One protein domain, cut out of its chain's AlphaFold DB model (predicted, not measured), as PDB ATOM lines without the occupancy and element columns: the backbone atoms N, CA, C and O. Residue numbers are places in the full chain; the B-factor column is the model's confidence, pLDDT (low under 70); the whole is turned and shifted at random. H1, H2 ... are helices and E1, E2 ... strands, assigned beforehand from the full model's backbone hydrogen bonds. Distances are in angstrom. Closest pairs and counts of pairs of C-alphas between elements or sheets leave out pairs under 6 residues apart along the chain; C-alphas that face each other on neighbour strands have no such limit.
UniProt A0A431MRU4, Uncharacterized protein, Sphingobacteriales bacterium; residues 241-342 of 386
ATOM      1  N   LYS A 241     -43.186 -27.504 -31.386       94.06
ATOM      2  CA  LYS A 241     -43.786 -27.787 -32.700       94.06
ATOM      3  C   LYS A 241     -42.782 -28.289 -33.742       94.06
ATOM      4  O   LYS A 241     -43.163 -29.111 -34.567       94.06
ATOM      5  N   ILE A 242     -41.515 -27.871 -33.665       96.12
ATOM      6  CA  ILE A 242     -40.464 -28.383 -34.557       96.12
ATOM      7  C   ILE A 242     -40.222 -29.869 -34.304       96.12
ATOM      8  O   ILE A 242     -40.151 -30.634 -35.261       96.12
ATOM      9  N   PHE A 243     -40.146 -30.293 -33.037       97.12
ATOM     10  CA  PHE A 243     -40.034 -31.717 -32.717       97.12
ATOM     11  C   PHE A 243     -41.222 -32.505 -33.277       97.12
ATOM     12  O   PHE A 243     -41.018 -33.546 -33.890       97.12
ATOM     13  N   ASN A 244     -42.446 -31.993 -33.125       96.75
ATOM     14  CA  ASN A 244     -43.645 -32.662 -33.635       96.75
ATOM     15  C   ASN A 244     -43.647 -32.767 -35.167       96.75
ATOM     16  O   ASN A 244     -44.012 -33.804 -35.712       96.75
ATOM     17  N   GLU A 245     -43.232 -31.712 -35.870       97.75
ATOM     18  CA  GLU A 245     -43.122 -31.742 -37.330       97.75
ATOM     19  C   GLU A 245     -42.043 -32.735 -37.781       97.75
ATOM     20  O   GLU A 245     -42.298 -33.566 -38.648       97.75
ATOM     21  N   TRP A 246     -40.871 -32.727 -37.142       98.12
ATOM     22  CA  TRP A 246     -39.809 -33.692 -37.426       98.12
ATOM     23  C   TRP A 246     -40.239 -35.138 -37.135       98.12
ATOM     24  O   TRP A 246     -39.988 -36.036 -37.941       98.12
ATOM     25  N   ALA A 247     -40.973 -35.357 -36.041       97.00
ATOM     26  CA  ALA A 247     -41.585 -36.638 -35.699       97.00
ATOM     27  C   ALA A 247     -42.542 -37.127 -36.794       97.00
ATOM     28  O   ALA A 247     -42.449 -38.273 -37.233       97.00
ATOM     29  N   ASN A 248     -43.394 -36.240 -37.318       97.50
ATOM     30  CA  ASN A 248     -44.303 -36.546 -38.429       97.50
ATOM     31  C   ASN A 248     -43.570 -36.879 -39.739       97.50
ATOM     32  O   ASN A 248     -44.158 -37.484 -40.635       97.50
ATOM     33  N   LYS A 249     -42.295 -36.494 -39.870       97.25
ATOM     34  CA  LYS A 249     -41.429 -36.894 -40.989       97.25
ATOM     35  C   LYS A 249     -40.625 -38.165 -40.710       97.25
ATOM     36  O   LYS A 249     -39.886 -38.588 -41.590       97.25
ATOM     37  N   GLY A 250     -40.785 -38.804 -39.552       96.12
ATOM     38  CA  GLY A 250     -40.089 -40.045 -39.206       96.12
ATOM     39  C   GLY A 250     -38.766 -39.853 -38.461       96.12
ATOM     40  O   GLY A 250     -37.918 -40.743 -38.519       96.12
ATOM     41  N   TRP A 251     -38.590 -38.720 -37.770       95.88
ATOM     42  CA  TRP A 251     -37.400 -38.401 -36.968       95.88
ATOM     43  C   TRP A 251     -36.083 -38.581 -37.749       95.88
ATOM     44  O   TRP A 251     -36.006 -38.237 -38.932       95.88
ATOM     45  N   GLU A 252     -35.043 -39.125 -37.109       94.69
ATOM     46  CA  GLU A 252     -33.707 -39.322 -37.677       94.69
ATOM     47  C   GLU A 252     -33.676 -40.337 -38.826       94.69
ATOM     48  O   GLU A 252     -32.750 -40.334 -39.633       94.69
ATOM     49  N   LYS A 253     -34.700 -41.193 -38.927       94.06
ATOM     50  CA  LYS A 253     -34.883 -42.127 -40.048       94.06
ATOM     51  C   LYS A 253     -35.626 -41.506 -41.228       94.06
ATOM     52  O   LYS A 253     -35.681 -42.105 -42.301       94.06
ATOM     53  N   GLY A 254     -36.232 -40.344 -41.011       95.50
ATOM     54  CA  GLY A 254     -36.969 -39.592 -42.008       95.50
ATOM     55  C   GLY A 254     -36.070 -38.913 -43.040       95.50
ATOM     56  O   GLY A 254     -34.849 -38.893 -42.903       95.50
ATOM     57  N   PRO A 255     -36.666 -38.265 -44.056       97.19
ATOM     58  CA  PRO A 255     -35.919 -37.561 -45.094       97.19
ATOM     59  C   PRO A 255     -35.124 -36.358 -44.567       97.19
ATOM     60  O   PRO A 255     -34.230 -35.883 -45.258       97.19
ATOM     61  N   LEU A 256     -35.438 -35.856 -43.367       97.69
ATOM     62  CA  LEU A 256     -34.674 -34.793 -42.717       97.69
ATOM     63  C   LEU A 256     -33.396 -35.304 -42.041       97.69
ATOM     64  O   LEU A 256     -32.448 -34.534 -41.935       97.69
ATOM     65  N   GLY A 257     -33.343 -36.563 -41.600       96.12
ATOM     66  CA  GLY A 257     -32.202 -37.090 -40.850       96.12
ATOM     67  C   GLY A 257     -32.002 -36.416 -39.487       96.12
ATOM     68  O   GLY A 257     -32.953 -35.940 -38.858       96.12
ATOM     69  N   TYR A 258     -30.754 -36.392 -39.024       97.25
ATOM     70  CA  TYR A 258     -30.351 -35.839 -37.730       97.25
ATOM     71  C   TYR A 258     -30.397 -34.304 -37.682       97.25
ATOM     72  O   TYR A 258     -30.167 -33.638 -38.697       97.25
ATOM     73  N   PRO A 259     -30.624 -33.705 -36.496       97.88
ATOM     74  CA  PRO A 259     -30.458 -32.269 -36.313       97.88
ATOM     75  C   PRO A 259     -28.992 -31.843 -36.496       97.88
ATOM     76  O   PRO A 259     -28.062 -32.533 -36.080       97.88
ATOM     77  N   LEU A 260     -28.796 -30.667 -37.096       97.06
ATOM     78  CA  LEU A 260     -27.493 -30.025 -37.337       97.06
ATOM     79  C   LEU A 260     -27.277 -28.760 -36.502       97.06
ATOM     80  O   LEU A 260     -26.220 -28.129 -36.566       97.06
ATOM     81  N   SER A 261     -28.316 -28.304 -35.814       95.44
ATOM     82  CA  SER A 261     -28.280 -27.114 -34.979       95.44
ATOM     83  C   SER A 261     -29.331 -27.214 -33.890       95.44
ATOM     84  O   SER A 261     -30.299 -27.965 -34.016       95.44
ATOM     85  N   ASP A 262     -29.186 -26.389 -32.856       95.12
ATOM     86  CA  ASP A 262     -30.342 -26.014 -32.049       95.12
ATOM     87  C   ASP A 262     -31.286 -25.137 -32.880       95.12
ATOM     88  O   ASP A 262     -30.981 -24.733 -34.011       95.12
ATOM     89  N   TYR A 263     -32.431 -24.818 -32.291       93.50
ATOM     90  CA  TYR A 263     -33.318 -23.797 -32.813       93.50
ATOM     91  C   TYR A 263     -32.626 -22.428 -32.916       93.50
ATOM     92  O   TYR A 263     -32.000 -21.957 -31.964       93.50
ATOM     93  N   VAL A 264     -32.789 -21.775 -34.065       90.81
ATOM     94  CA  VAL A 264     -32.237 -20.457 -34.374       90.81
ATOM     95  C   VAL A 264     -33.389 -19.464 -34.488       90.81
ATOM     96  O   VAL A 264     -34.158 -19.548 -35.446       90.81
ATOM     97  N   PRO A 265     -33.530 -18.515 -33.550       84.62
ATOM     98  CA  PRO A 265     -34.531 -17.466 -33.673       84.62
ATOM     99  C   PRO A 265     -34.154 -16.488 -34.799       84.62
ATOM    100  O   PRO A 265     -33.000 -16.057 -34.910       84.62
ATOM    101  N   GLU A 266     -35.125 -16.088 -35.616       75.75
ATOM    102  CA  GLU A 266     -35.005 -14.887 -36.455       75.75
ATOM    103  C   GLU A 266     -35.264 -13.665 -35.565       75.75
ATOM    104  O   GLU A 266     -36.072 -13.750 -34.630       75.75
ATOM    105  N   SER A 267     -34.601 -12.516 -35.790       58.09
ATOM    106  CA  SER A 267     -34.939 -11.353 -34.950       58.09
ATOM    107  C   SER A 267     -36.404 -11.011 -35.138       58.09
ATOM    108  O   SER A 267     -36.895 -10.973 -36.266       58.09
ATOM    109  N   ARG A 268     -37.064 -10.741 -34.009       51.00
ATOM    110  CA  ARG A 268     -38.477 -10.385 -33.926       51.00
ATOM    111  C   ARG A 268     -38.886  -9.456 -35.064       51.00
ATOM    112  O   ARG A 268     -38.339  -8.363 -35.200       51.00
ATOM    113  N   VAL A 269     -39.929  -9.845 -35.788       42.00
ATOM    114  CA  VAL A 269     -40.799  -8.864 -36.434       42.00
ATOM    115  C   VAL A 269     -41.342  -7.979 -35.310       42.00
ATOM    116  O   VAL A 269     -42.040  -8.464 -34.415       42.00
ATOM    117  N   SER A 270     -40.950  -6.703 -35.304       37.44
ATOM    118  CA  SER A 270     -41.466  -5.699 -34.373       37.44
ATOM    119  C   SER A 270     -42.995  -5.743 -34.378       37.44
ATOM    120  O   SER A 270     -43.610  -5.514 -35.413       37.44
ATOM    121  N   GLY A 271     -43.604  -6.065 -33.233       43.28
ATOM    122  CA  GLY A 271     -45.064  -6.065 -33.064       43.28
ATOM    123  C   GLY A 271     -45.670  -7.329 -32.453       43.28
ATOM    124  O   GLY A 271     -46.837  -7.297 -32.080       43.28
ATOM    125  N   THR A 272     -44.913  -8.419 -32.284       44.62
ATOM    126  CA  THR A 272     -45.396  -9.604 -31.550       44.62
ATOM    127  C   THR A 272     -44.801  -9.649 -30.142       44.62
ATOM    128  O   THR A 272     -43.581  -9.628 -29.932       44.62
ATOM    129  N   THR A 273     -45.669  -9.678 -29.132       45.03
ATOM    130  CA  THR A 273     -45.297 -10.081 -27.778       45.03
ATOM    131  C   THR A 273     -44.942 -11.561 -27.837       45.03
ATOM    132  O   THR A 273     -45.816 -12.401 -28.021       45.03
ATOM    133  N   ALA A 274     -43.652 -11.897 -27.728       50.25
ATOM    134  CA  ALA A 274     -43.244 -13.280 -27.517       50.25
ATOM    135  C   ALA A 274     -44.052 -13.849 -26.353       50.25
ATOM    136  O   ALA A 274     -43.979 -13.311 -25.243       50.25
ATOM    137  N   ALA A 275     -44.816 -14.910 -26.590       53.81
ATOM    138  CA  ALA A 275     -45.377 -15.654 -25.479       53.81
ATOM    139  C   ALA A 275     -44.203 -16.276 -24.722       53.81
ATOM    140  O   ALA A 275     -43.522 -17.171 -25.222       53.81
ATOM    141  N   SER A 276     -43.958 -15.777 -23.513       51.97
ATOM    142  CA  SER A 276     -42.871 -16.217 -22.631       51.97
ATOM    143  C   SER A 276     -42.944 -17.702 -22.265       51.97
ATOM    144  O   SER A 276     -41.976 -18.243 -21.746       51.97
ATOM    145  N   ASN A 277     -44.077 -18.353 -22.537       60.97
ATOM    146  CA  ASN A 277     -44.380 -19.708 -22.086       60.97
ATOM    147  C   ASN A 277     -44.284 -20.757 -23.203       60.97
ATOM    148  O   ASN A 277     -44.620 -21.915 -22.971       60.97
ATOM    149  N   LEU A 278     -43.864 -20.375 -24.414       70.25
ATOM    150  CA  LEU A 278     -43.742 -21.317 -25.525       70.25
ATOM    151  C   LEU A 278     -42.327 -21.881 -25.659       70.25
ATOM    152  O   LEU A 278     -41.354 -21.154 -25.438       70.25
ATOM    153  N   PRO A 279     -42.187 -23.143 -26.116       75.12
ATOM    154  CA  PRO A 279     -40.881 -23.734 -26.404       75.12
ATOM    155  C   PRO A 279     -40.052 -22.899 -27.393       75.12
ATOM    156  O   PRO A 279     -38.832 -22.808 -27.236       75.12
ATOM    157  N   HIS A 280     -40.714 -22.262 -28.368       78.81
ATOM    158  CA  HIS A 280     -40.141 -21.261 -29.268       78.81
ATOM    159  C   HIS A 280     -40.941 -19.963 -29.166       78.81
ATOM    160  O   HIS A 280     -42.130 -19.918 -29.475       78.81
ATOM    161  N   SER A 281     -40.277 -18.906 -28.707       68.88
ATOM    162  CA  SER A 281     -40.910 -17.632 -28.360       68.88
ATOM    163  C   SER A 281     -40.852 -16.585 -29.484       68.88
ATOM    164  O   SER A 281     -41.408 -15.497 -29.345       68.88
ATOM    165  N   THR A 282     -40.195 -16.900 -30.601       77.12
ATOM    166  CA  THR A 282     -40.097 -16.071 -31.813       77.12
ATOM    167  C   THR A 282     -40.215 -16.950 -33.053       77.12
ATOM    168  O   THR A 282     -40.199 -18.168 -32.931       77.12
ATOM    169  N   ASN A 283     -40.303 -16.358 -34.244       85.50
ATOM    170  CA  ASN A 283     -40.070 -17.097 -35.488       85.50
ATOM    171  C   ASN A 283     -38.606 -17.545 -35.562       85.50
ATOM    172  O   ASN A 283     -37.738 -16.974 -34.893       85.50
ATOM    173  N   GLY A 284     -38.336 -18.583 -36.348       88.69
ATOM    174  CA  GLY A 284     -37.014 -19.197 -36.426       88.69
ATOM    175  C   GLY A 284     -37.020 -20.473 -37.230       88.69
ATOM    176  O   GLY A 284     -38.018 -20.840 -37.844       88.69
ATOM    177  N   TYR A 285     -35.906 -21.181 -37.177       92.19
ATOM    178  CA  TYR A 285     -35.744 -22.434 -37.889       92.19
ATOM    179  C   TYR A 285     -34.837 -23.393 -37.131       92.19
ATOM    180  O   TYR A 285     -34.116 -23.013 -36.207       92.19
ATOM    181  N   GLN A 286     -34.840 -24.649 -37.555       96.44
ATOM    182  CA  GLN A 286     -33.857 -25.636 -37.140       96.44
ATOM    183  C   GLN A 286     -33.356 -26.413 -38.356       96.44
ATOM    184  O   GLN A 286     -34.138 -26.786 -39.235       96.44
ATOM    185  N   LYS A 287     -32.038 -26.627 -38.417       96.88
ATOM    186  CA  LYS A 287     -31.387 -27.357 -39.507       96.88
ATOM    187  C   LYS A 287     -31.339 -28.849 -39.209       96.88
ATOM    188  O   LYS A 287     -31.018 -29.245 -38.089       96.88
ATOM    189  N   PHE A 288     -31.545 -29.639 -40.251       98.19
ATOM    190  CA  PHE A 288     -31.396 -31.089 -40.269       98.19
ATOM    191  C   PHE A 288     -30.556 -31.502 -41.488       98.19
ATOM    192  O   PHE A 288     -30.352 -30.700 -42.402       98.19
ATOM    193  N   GLU A 289     -30.024 -32.722 -41.496       97.00
ATOM    194  CA  GLU A 289     -29.167 -33.238 -42.577       97.00
ATOM    195  C   GLU A 289     -29.776 -33.043 -43.971       97.00
ATOM    196  O   GLU A 289     -29.099 -32.592 -44.897       97.00
ATOM    197  N   GLY A 290     -31.060 -33.369 -44.096       97.00
ATOM    198  CA  GLY A 290     -31.810 -33.355 -45.345       97.00
ATOM    199  C   GLY A 290     -32.731 -32.155 -45.524       97.00
ATOM    200  O   GLY A 290     -33.568 -32.195 -46.424       97.00
ATOM    201  N   GLY A 291     -32.634 -31.113 -44.691       97.38
ATOM    202  CA  GLY A 291     -33.490 -29.940 -44.856       97.38
ATOM    203  C   GLY A 291     -33.577 -28.997 -43.662       97.38
ATOM    204  O   GLY A 291     -32.755 -29.011 -42.746       97.38
ATOM    205  N   VAL A 292     -34.599 -28.149 -43.687       96.94
ATOM    206  CA  VAL A 292     -34.872 -27.141 -42.659       96.94
ATOM    207  C   VAL A 292     -36.337 -27.232 -42.256       96.94
ATOM    208  O   VAL A 292     -37.215 -27.351 -43.110       96.94
ATOM    209  N   ILE A 293     -36.598 -27.152 -40.953       96.81
ATOM    210  CA  ILE A 293     -37.944 -26.882 -40.445       96.81
ATOM    211  C   ILE A 293     -37.988 -25.421 -40.013       96.81
ATOM    212  O   ILE A 293     -37.253 -25.020 -39.106       96.81
ATOM    213  N   PHE A 294     -38.862 -24.642 -40.639       93.25
ATOM    214  CA  PHE A 294     -39.173 -23.279 -40.231       93.25
ATOM    215  C   PHE A 294     -40.339 -23.292 -39.251       93.25
ATOM    216  O   PHE A 294     -41.296 -24.045 -39.410       93.25
ATOM    217  N   TYR A 295     -40.258 -22.446 -38.233       90.69
ATOM    218  CA  TYR A 295     -41.306 -22.208 -37.257       90.69
ATOM    219  C   TYR A 295     -41.761 -20.757 -37.364       90.69
ATOM    220  O   TYR A 295     -40.956 -19.826 -37.269       90.69
ATOM    221  N   SER A 296     -43.068 -20.581 -37.517       86.31
ATOM    222  CA  SER A 296     -43.703 -19.275 -37.567       86.31
ATOM    223  C   SER A 296     -44.854 -19.208 -36.583       86.31
ATOM    224  O   SER A 296     -45.682 -20.120 -36.483       86.31
ATOM    225  N   GLN A 297     -44.911 -18.086 -35.885       80.12
ATOM    226  CA  GLN A 297     -45.977 -17.710 -34.996       80.12
ATOM    227  C   GLN A 297     -46.670 -16.457 -35.531       80.12
ATOM    228  O   GLN A 297     -46.052 -15.411 -35.725       80.12
ATOM    229  N   THR A 298     -47.981 -16.553 -35.735       74.31
ATOM    230  CA  THR A 298     -48.826 -15.421 -36.132       74.31
ATOM    231  C   THR A 298     -49.856 -15.122 -35.052       74.31
ATOM    232  O   THR A 298     -50.269 -16.010 -34.303       74.31
ATOM    233  N   ALA A 299     -50.268 -13.858 -34.937       68.88
ATOM    234  CA  ALA A 299     -51.351 -13.479 -34.037       68.88
ATOM    235  C   ALA A 299     -52.658 -14.141 -34.508       68.88
ATOM    236  O   ALA A 299     -53.156 -13.842 -35.592       68.88
ATOM    237  N   GLY A 300     -53.202 -15.060 -33.712       59.00
ATOM    238  CA  GLY A 300     -54.429 -15.790 -34.012       59.00
ATOM    239  C   GLY A 300     -55.648 -15.142 -33.361       59.00
ATOM    240  O   GLY A 300     -56.227 -15.694 -32.429       59.00
ATOM    241  N   GLY A 301     -56.060 -13.968 -33.849       57.44
ATOM    242  CA  GLY A 301     -57.288 -13.293 -33.400       57.44
ATOM    243  C   GLY A 301     -57.479 -13.269 -31.869       57.44
ATOM    244  O   GLY A 301     -56.526 -13.127 -31.110       57.44
ATOM    245  N   VAL A 302     -58.722 -13.433 -31.406       48.19
ATOM    246  CA  VAL A 302     -59.097 -13.471 -29.973       48.19
ATOM    247  C   VAL A 302     -58.770 -14.800 -29.263       48.19
ATOM    248  O   VAL A 302     -58.999 -14.909 -28.062       48.19
ATOM    249  N   ALA A 303     -58.233 -15.805 -29.968       52.31
ATOM    250  CA  ALA A 303     -58.085 -17.177 -29.460       52.31
ATOM    251  C   ALA A 303     -56.649 -17.572 -29.059       52.31
ATOM    252  O   ALA A 303     -56.457 -18.645 -28.489       52.31
ATOM    253  N   GLY A 304     -55.644 -16.731 -29.320       63.09
ATOM    254  CA  GLY A 304     -54.248 -17.001 -28.961       63.09
ATOM    255  C   GLY A 304     -53.307 -16.952 -30.160       63.09
ATOM    256  O   GLY A 304     -53.627 -16.394 -31.201       63.09
ATOM    257  N   LEU A 305     -52.095 -17.477 -30.010       69.69
ATOM    258  CA  LEU A 305     -51.087 -17.470 -31.072       69.69
ATOM    259  C   LEU A 305     -51.249 -18.706 -31.970       69.69
ATOM    260  O   LEU A 305     -51.418 -19.814 -31.469       69.69
ATOM    261  N   ASN A 306     -51.154 -18.524 -33.288       78.12
ATOM    262  CA  ASN A 306     -51.139 -19.617 -34.260       78.12
ATOM    263  C   ASN A 306     -49.690 -20.028 -34.541       78.12
ATOM    264  O   ASN A 306     -48.941 -19.277 -35.165       78.12
ATOM    265  N   GLU A 307     -49.305 -21.218 -34.080       85.88
ATOM    266  CA  GLU A 307     -47.985 -21.810 -34.317       85.88
ATOM    267  C   GLU A 307     -48.022 -22.764 -35.515       85.88
ATOM    268  O   GLU A 307     -48.810 -23.714 -35.545       85.88
ATOM    269  N   THR A 308     -47.134 -22.547 -36.479       89.31
ATOM    270  CA  THR A 308     -47.032 -23.347 -37.704       89.31
ATOM    271  C   THR A 308     -45.590 -23.767 -37.953       89.31
ATOM    272  O   THR A 308     -44.654 -23.034 -37.623       89.31
ATOM    273  N   CYS A 309     -45.411 -24.953 -38.535       92.69
ATOM    274  CA  CYS A 309     -44.119 -25.418 -39.021       92.69
ATOM    275  C   CYS A 309     -44.208 -25.790 -40.497       92.69
ATOM    276  O   CYS A 309     -45.179 -26.422 -40.916       92.69
ATOM    277  N   THR A 310     -43.189 -25.418 -41.265       93.50
ATOM    278  CA  THR A 310     -43.030 -25.823 -42.663       93.50
ATOM    279  C   THR A 310     -41.696 -26.532 -42.833       93.50
ATOM    280  O   THR A 310     -40.660 -26.065 -42.362       93.50
ATOM    281  N   THR A 311     -41.734 -27.689 -43.491       97.19
ATOM    282  CA  THR A 311     -40.547 -28.493 -43.786       97.19
ATOM    283  C   THR A 311     -40.130 -28.278 -45.232       97.19
ATOM    284  O   THR A 311     -40.928 -28.519 -46.139       97.19
ATOM    285  N   GLU A 312     -38.867 -27.927 -45.448       96.94
ATOM    286  CA  GLU A 312     -38.248 -27.906 -46.772       96.94
ATOM    287  C   GLU A 312     -37.095 -28.900 -46.836       96.94
ATOM    288  O   GLU A 312     -36.193 -28.872 -45.999       96.94
ATOM    289  N   LEU A 313     -37.130 -29.788 -47.831       97.56
ATOM    290  CA  LEU A 313     -36.110 -30.811 -48.042       97.56
ATOM    291  C   LEU A 313     -35.071 -30.346 -49.061       97.56
ATOM    292  O   LEU A 313     -35.401 -29.724 -50.070       97.56
ATOM    293  N   GLY A 314     -33.812 -30.695 -48.824       95.19
ATOM    294  CA  GLY A 314     -32.680 -30.317 -49.659       95.19
ATOM    295  C   GLY A 314     -31.472 -29.907 -48.826       95.19
ATOM    296  O   GLY A 314     -31.419 -30.119 -47.619       95.19
ATOM    297  N   ASN A 315     -30.475 -29.309 -49.479       94.75
ATOM    298  CA  ASN A 315     -29.302 -28.814 -48.766       94.75
ATOM    299  C   ASN A 315     -29.715 -27.644 -47.844       94.75
ATOM    300  O   ASN A 315     -30.155 -26.613 -48.366       94.75
ATOM    301  N   PRO A 316     -29.543 -27.762 -46.514       92.19
ATOM    302  CA  PRO A 316     -30.046 -26.774 -45.564       92.19
ATOM    303  C   PRO A 316     -29.406 -25.396 -45.748       92.19
ATOM    304  O   PRO A 316     -30.085 -24.382 -45.623       92.19
ATOM    305  N   ASP A 317     -28.124 -25.334 -46.113       89.38
ATOM    306  CA  ASP A 317     -27.435 -24.059 -46.322       89.38
ATOM    307  C   ASP A 317     -27.957 -23.340 -47.583       89.38
ATOM    308  O   ASP A 317     -28.060 -22.114 -47.588       89.38
ATOM    309  N   LYS A 318     -28.362 -24.083 -48.627       88.69
ATOM    310  CA  LYS A 318     -28.996 -23.504 -49.831       88.69
ATOM    311  C   LYS A 318     -30.422 -23.026 -49.569       88.69
ATOM    312  O   LYS A 318     -30.780 -21.949 -50.035       88.69
ATOM    313  N   ILE A 319     -31.206 -23.813 -48.830       88.25
ATOM    314  CA  ILE A 319     -32.575 -23.453 -48.429       88.25
ATOM    315  C   ILE A 319     -32.555 -22.157 -47.621       88.25
ATOM    316  O   ILE A 319     -33.309 -21.229 -47.904       88.25
ATOM    317  N   LEU A 320     -31.653 -22.054 -46.642       86.75
ATOM    318  CA  LEU A 320     -31.532 -20.830 -45.855       86.75
ATOM    319  C   LEU A 320     -31.088 -19.651 -46.716       86.75
ATOM    320  O   LEU A 320     -31.658 -18.576 -46.579       86.75
ATOM    321  N   ALA A 321     -30.146 -19.843 -47.644       81.38
ATOM    322  CA  ALA A 321     -29.710 -18.778 -48.544       81.38
ATOM    323  C   ALA A 321     -30.850 -18.210 -49.412       81.38
ATOM    324  O   ALA A 321     -30.873 -17.005 -49.653       81.38
ATOM    325  N   SER A 322     -31.813 -19.035 -49.846       78.94
ATOM    326  CA  SER A 322     -32.984 -18.558 -50.600       78.94
ATOM    327  C   SER A 322     -34.050 -17.885 -49.729       78.94
ATOM    328  O   SER A 322     -34.865 -17.130 -50.251       78.94
ATOM    329  N   HIS A 323     -34.038 -18.133 -48.417       72.94
ATOM    330  CA  HIS A 323     -34.943 -17.516 -47.438       72.94
ATOM    331  C   HIS A 323     -34.414 -16.194 -46.864       72.94
ATOM    332  O   HIS A 323     -35.131 -15.490 -46.148       72.94
ATOM    333  N   ILE A 324     -33.176 -15.812 -47.192       60.75
ATOM    334  CA  ILE A 324     -32.619 -14.517 -46.805       60.75
ATOM    335  C   ILE A 324     -33.255 -13.427 -47.674       60.75
ATOM    336  O   ILE A 324     -32.874 -13.200 -48.821       60.75
ATOM    337  N   ASN A 325     -34.213 -12.703 -47.097       48.78
ATOM    338  CA  ASN A 325     -34.620 -11.405 -47.616       48.78
ATOM    339  C   ASN A 325     -33.481 -10.402 -47.320       48.78
ATOM    340  O   ASN A 325     -33.113 -10.272 -46.150       48.78
ATOM    341  N   PRO A 326     -32.919  -9.668 -48.304       43.56
ATOM    342  CA  PRO A 326     -31.776  -8.759 -48.103       43.56
ATOM    343  C   PRO A 326     -32.015  -7.570 -47.141       43.56
ATOM    344  O   PRO A 326     -31.175  -6.680 -47.034       43.56
ATOM    345  N   GLN A 327     -33.143  -7.534 -46.427       37.16
ATOM    346  CA  GLN A 327     -33.480  -6.541 -45.404       37.16
ATOM    347  C   GLN A 327     -33.758  -7.140 -44.009       37.16
ATOM    348  O   GLN A 327     -34.043  -6.380 -43.087       37.16
ATOM    349  N   SER A 328     -33.691  -8.468 -43.808       44.56
ATOM    350  CA  SER A 328     -34.022  -9.086 -42.513       44.56
ATOM    351  C   SER A 328     -32.803  -9.584 -41.721       44.56
ATOM    352  O   SER A 328     -31.752  -9.970 -42.243       44.56
ATOM    353  N   SER A 329     -32.990  -9.589 -40.403       50.81
ATOM    354  CA  SER A 329     -32.101 -10.067 -39.336       50.81
ATOM    355  C   SER A 329     -31.555 -11.492 -39.489       50.81
ATOM    356  O   SER A 329     -30.587 -11.856 -38.816       50.81
ATOM    357  N   LEU A 330     -32.134 -12.288 -40.389       49.88
ATOM    358  CA  LEU A 330     -31.653 -13.612 -40.777       49.88
ATOM    359  C   LEU A 330     -30.209 -13.594 -41.291       49.88
ATOM    360  O   LEU A 330     -29.442 -14.513 -41.001       49.88
ATOM    361  N   THR A 331     -29.807 -12.515 -41.972       46.91
ATOM    362  CA  THR A 331     -28.456 -12.358 -42.535       46.91
ATOM    363  C   THR A 331     -27.376 -12.315 -41.447       46.91
ATOM    364  O   THR A 331     -26.304 -12.896 -41.604       46.91
ATOM    365  N   ALA A 332     -27.655 -11.677 -40.304       49.62
ATOM    366  CA  ALA A 332     -26.696 -11.572 -39.202       49.62
ATOM    367  C   ALA A 332     -26.524 -12.909 -38.460       49.62
ATOM    368  O   ALA A 332     -25.399 -13.310 -38.157       49.62
ATOM    369  N   ASN A 333     -27.622 -13.635 -38.222       54.00
ATOM    370  CA  ASN A 333     -27.581 -14.922 -37.522       54.00
ATOM    371  C   ASN A 333     -26.984 -16.038 -38.391       54.00
ATOM    372  O   ASN A 333     -26.160 -16.805 -37.894       54.00
ATOM    373  N   TYR A 334     -27.315 -16.093 -39.689       54.53
ATOM    374  CA  TYR A 334     -26.696 -17.046 -40.617       54.53
ATOM    375  C   TYR A 334     -25.175 -16.847 -40.695       54.53
ATOM    376  O   TYR A 334     -24.419 -17.801 -40.505       54.53
ATOM    377  N   ASN A 335     -24.718 -15.600 -40.858       53.41
ATOM    378  CA  ASN A 335     -23.288 -15.292 -40.900       53.41
ATOM    379  C   ASN A 335     -22.580 -15.668 -39.589       53.41
ATOM    380  O   ASN A 335     -21.520 -16.285 -39.631       53.41
ATOM    381  N   ASN A 336     -23.183 -15.400 -38.426       57.16
ATOM    382  CA  ASN A 336     -22.608 -15.801 -37.136       57.16
ATOM    383  C   ASN A 336     -22.515 -17.330 -36.970       57.16
ATOM    384  O   ASN A 336     -21.536 -17.829 -36.413       57.16
ATOM    385  N   MET A 337     -23.485 -18.094 -37.483       51.62
ATOM    386  CA  MET A 337     -23.442 -19.561 -37.437       51.62
ATOM    387  C   MET A 337     -22.395 -20.163 -38.379       51.62
ATOM    388  O   MET A 337     -21.730 -21.129 -38.002       51.62
ATOM    389  N   VAL A 338     -22.225 -19.607 -39.584       56.50
ATOM    390  CA  VAL A 338     -21.161 -20.036 -40.510       56.50
ATOM    391  C   VAL A 338     -19.785 -19.806 -39.869       56.50
ATOM    392  O   VAL A 338     -18.965 -20.720 -39.830       56.50
ATOM    393  N   GLN A 339     -19.587 -18.655 -39.218       49.09
ATOM    394  CA  GLN A 339     -18.350 -18.344 -38.488       49.09
ATOM    395  C   GLN A 339     -18.091 -19.296 -37.297       49.09
ATOM    396  O   GLN A 339     -16.947 -19.664 -37.012       49.09
ATOM    397  N   GLN A 340     -19.138 -19.766 -36.605       47.16
ATOM    398  CA  GLN A 340     -18.995 -20.780 -35.547       47.16
ATOM    399  C   GLN A 340     -18.650 -22.177 -36.096       47.16
ATOM    400  O   GLN A 340     -17.859 -22.904 -35.486       47.16
ATOM    401  N   LYS A 341     -19.177 -22.552 -37.268       51.22
ATOM    402  CA  LYS A 341     -18.826 -23.817 -37.937       51.22
ATOM    403  C   LYS A 341     -17.354 -23.831 -38.359       51.22
ATOM    404  O   LYS A 341     -16.662 -24.829 -38.135       51.22
ATOM    405  N   ASP A 342     -16.852 -22.712 -38.873       44.97
ATOM    406  CA  ASP A 342     -15.445 -22.573 -39.261       44.97
ATOM    407  C   ASP A 342     -14.507 -22.593 -38.048       44.97
ATOM    408  O   ASP A 342     -13.453 -23.231 -38.091       44.97
TER     409      ASP A 342
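AT A GLANCE: This is residues 241 to 342 of the 386 residues of an uncharacterized protein of Sphingobacteriales bacterium (UniProt A0A431MRU4). What is the main picture? A long hairpin, E2 and E3, with the shorter strand E1 beside E2 makes a three-stranded sheet, with H1 packed on one face and H2 on the opposite face; H3 lies beyond H2, off the sheet, and a long loop joins H1 to E1. What is it built of? The printed part has 102 residues, with three named helices and three named strands in the order H1 E1 E2 E3 H2 H3, a mixed class, and the sheet is antiparallel in the order E1 E2 E3. How large is it? It is compact, with a radius of gyration of the C-alphas of 13.9 A and spans of 40 by 32 by 21 A.

IN THESE COORDINATES: Where does the printed part begin? H1, residues 241 to 248, begins with C-alpha 241 at (-43.786, -27.787, -32.700) and is 10.5 A long. Where are the strands? E1 is residues 284 to 288, 13.7 A; E2 is residues 291 to 300, 27.5 A; E3 is residues 304 to 313, 29.7 A, from C-alpha 304 at (-54.248, -17.001, -28.961). What follows? H2 is residues 316 to 323, 10.6 A, and H3 is residues 330 to 342, 18.6 A, ending with C-alpha 342 at (-15.445, -22.573, -39.261).

HOW THE PARTS SIT: How does H1 sit? H1 is on the sheet at a height of 8.1 A, over E3 and only just not over E2, on which 2 of its C-alphas fall; its line and that of E3 stand at 40 degrees on the local plane, slantwise to the strands. The closest C-alphas of H1 and E3 are those of Ile 242 and Cys 309, 6.5 A apart. How do the strands pair? E1, E2 and E3 form a meander, each strand the antiparallel neighbour of the one before. In the hairpin of E1 and E2, N 286 and O 293 are 2.9 A apart, within hydrogen-bond range; in the hairpin of E2 and E3, N 308 and O 296 are 2.8 A apart, also within range. Where are H2 and H3? H2 is on the opposite face from H1, 9.0 A high, along the strands at 23 degrees to E2 on the local plane, and its closest C-alpha pair with E2 is Pro 316 and Gly 291, 4.7 A apart. H3 is not on the sheet; H2 and H3 are near each other, with 10 pairs of C-alphas within 10 A. Are the helix backbones complete? In H1, H2 and H3 every O i to N i+4 pair is within hydrogen-bond range.

THE WHOLE: How far does it reach? The two C-alphas farthest apart, those of Val 302 and Asp 342, are 45.5 A apart, and the printed part has no cut. Which link is long? The link from H1 to E1 is long, residues 249 to 283, and its residues 264 to 265 pair with residues 284 to 285 of E1, antiparallel. Where is confidence low? The mean pLDDT of the printed part is 76.6, and it is under 70 in residues 267 to 277, residue 281, residues 299 to 305 and residues 324 to 342.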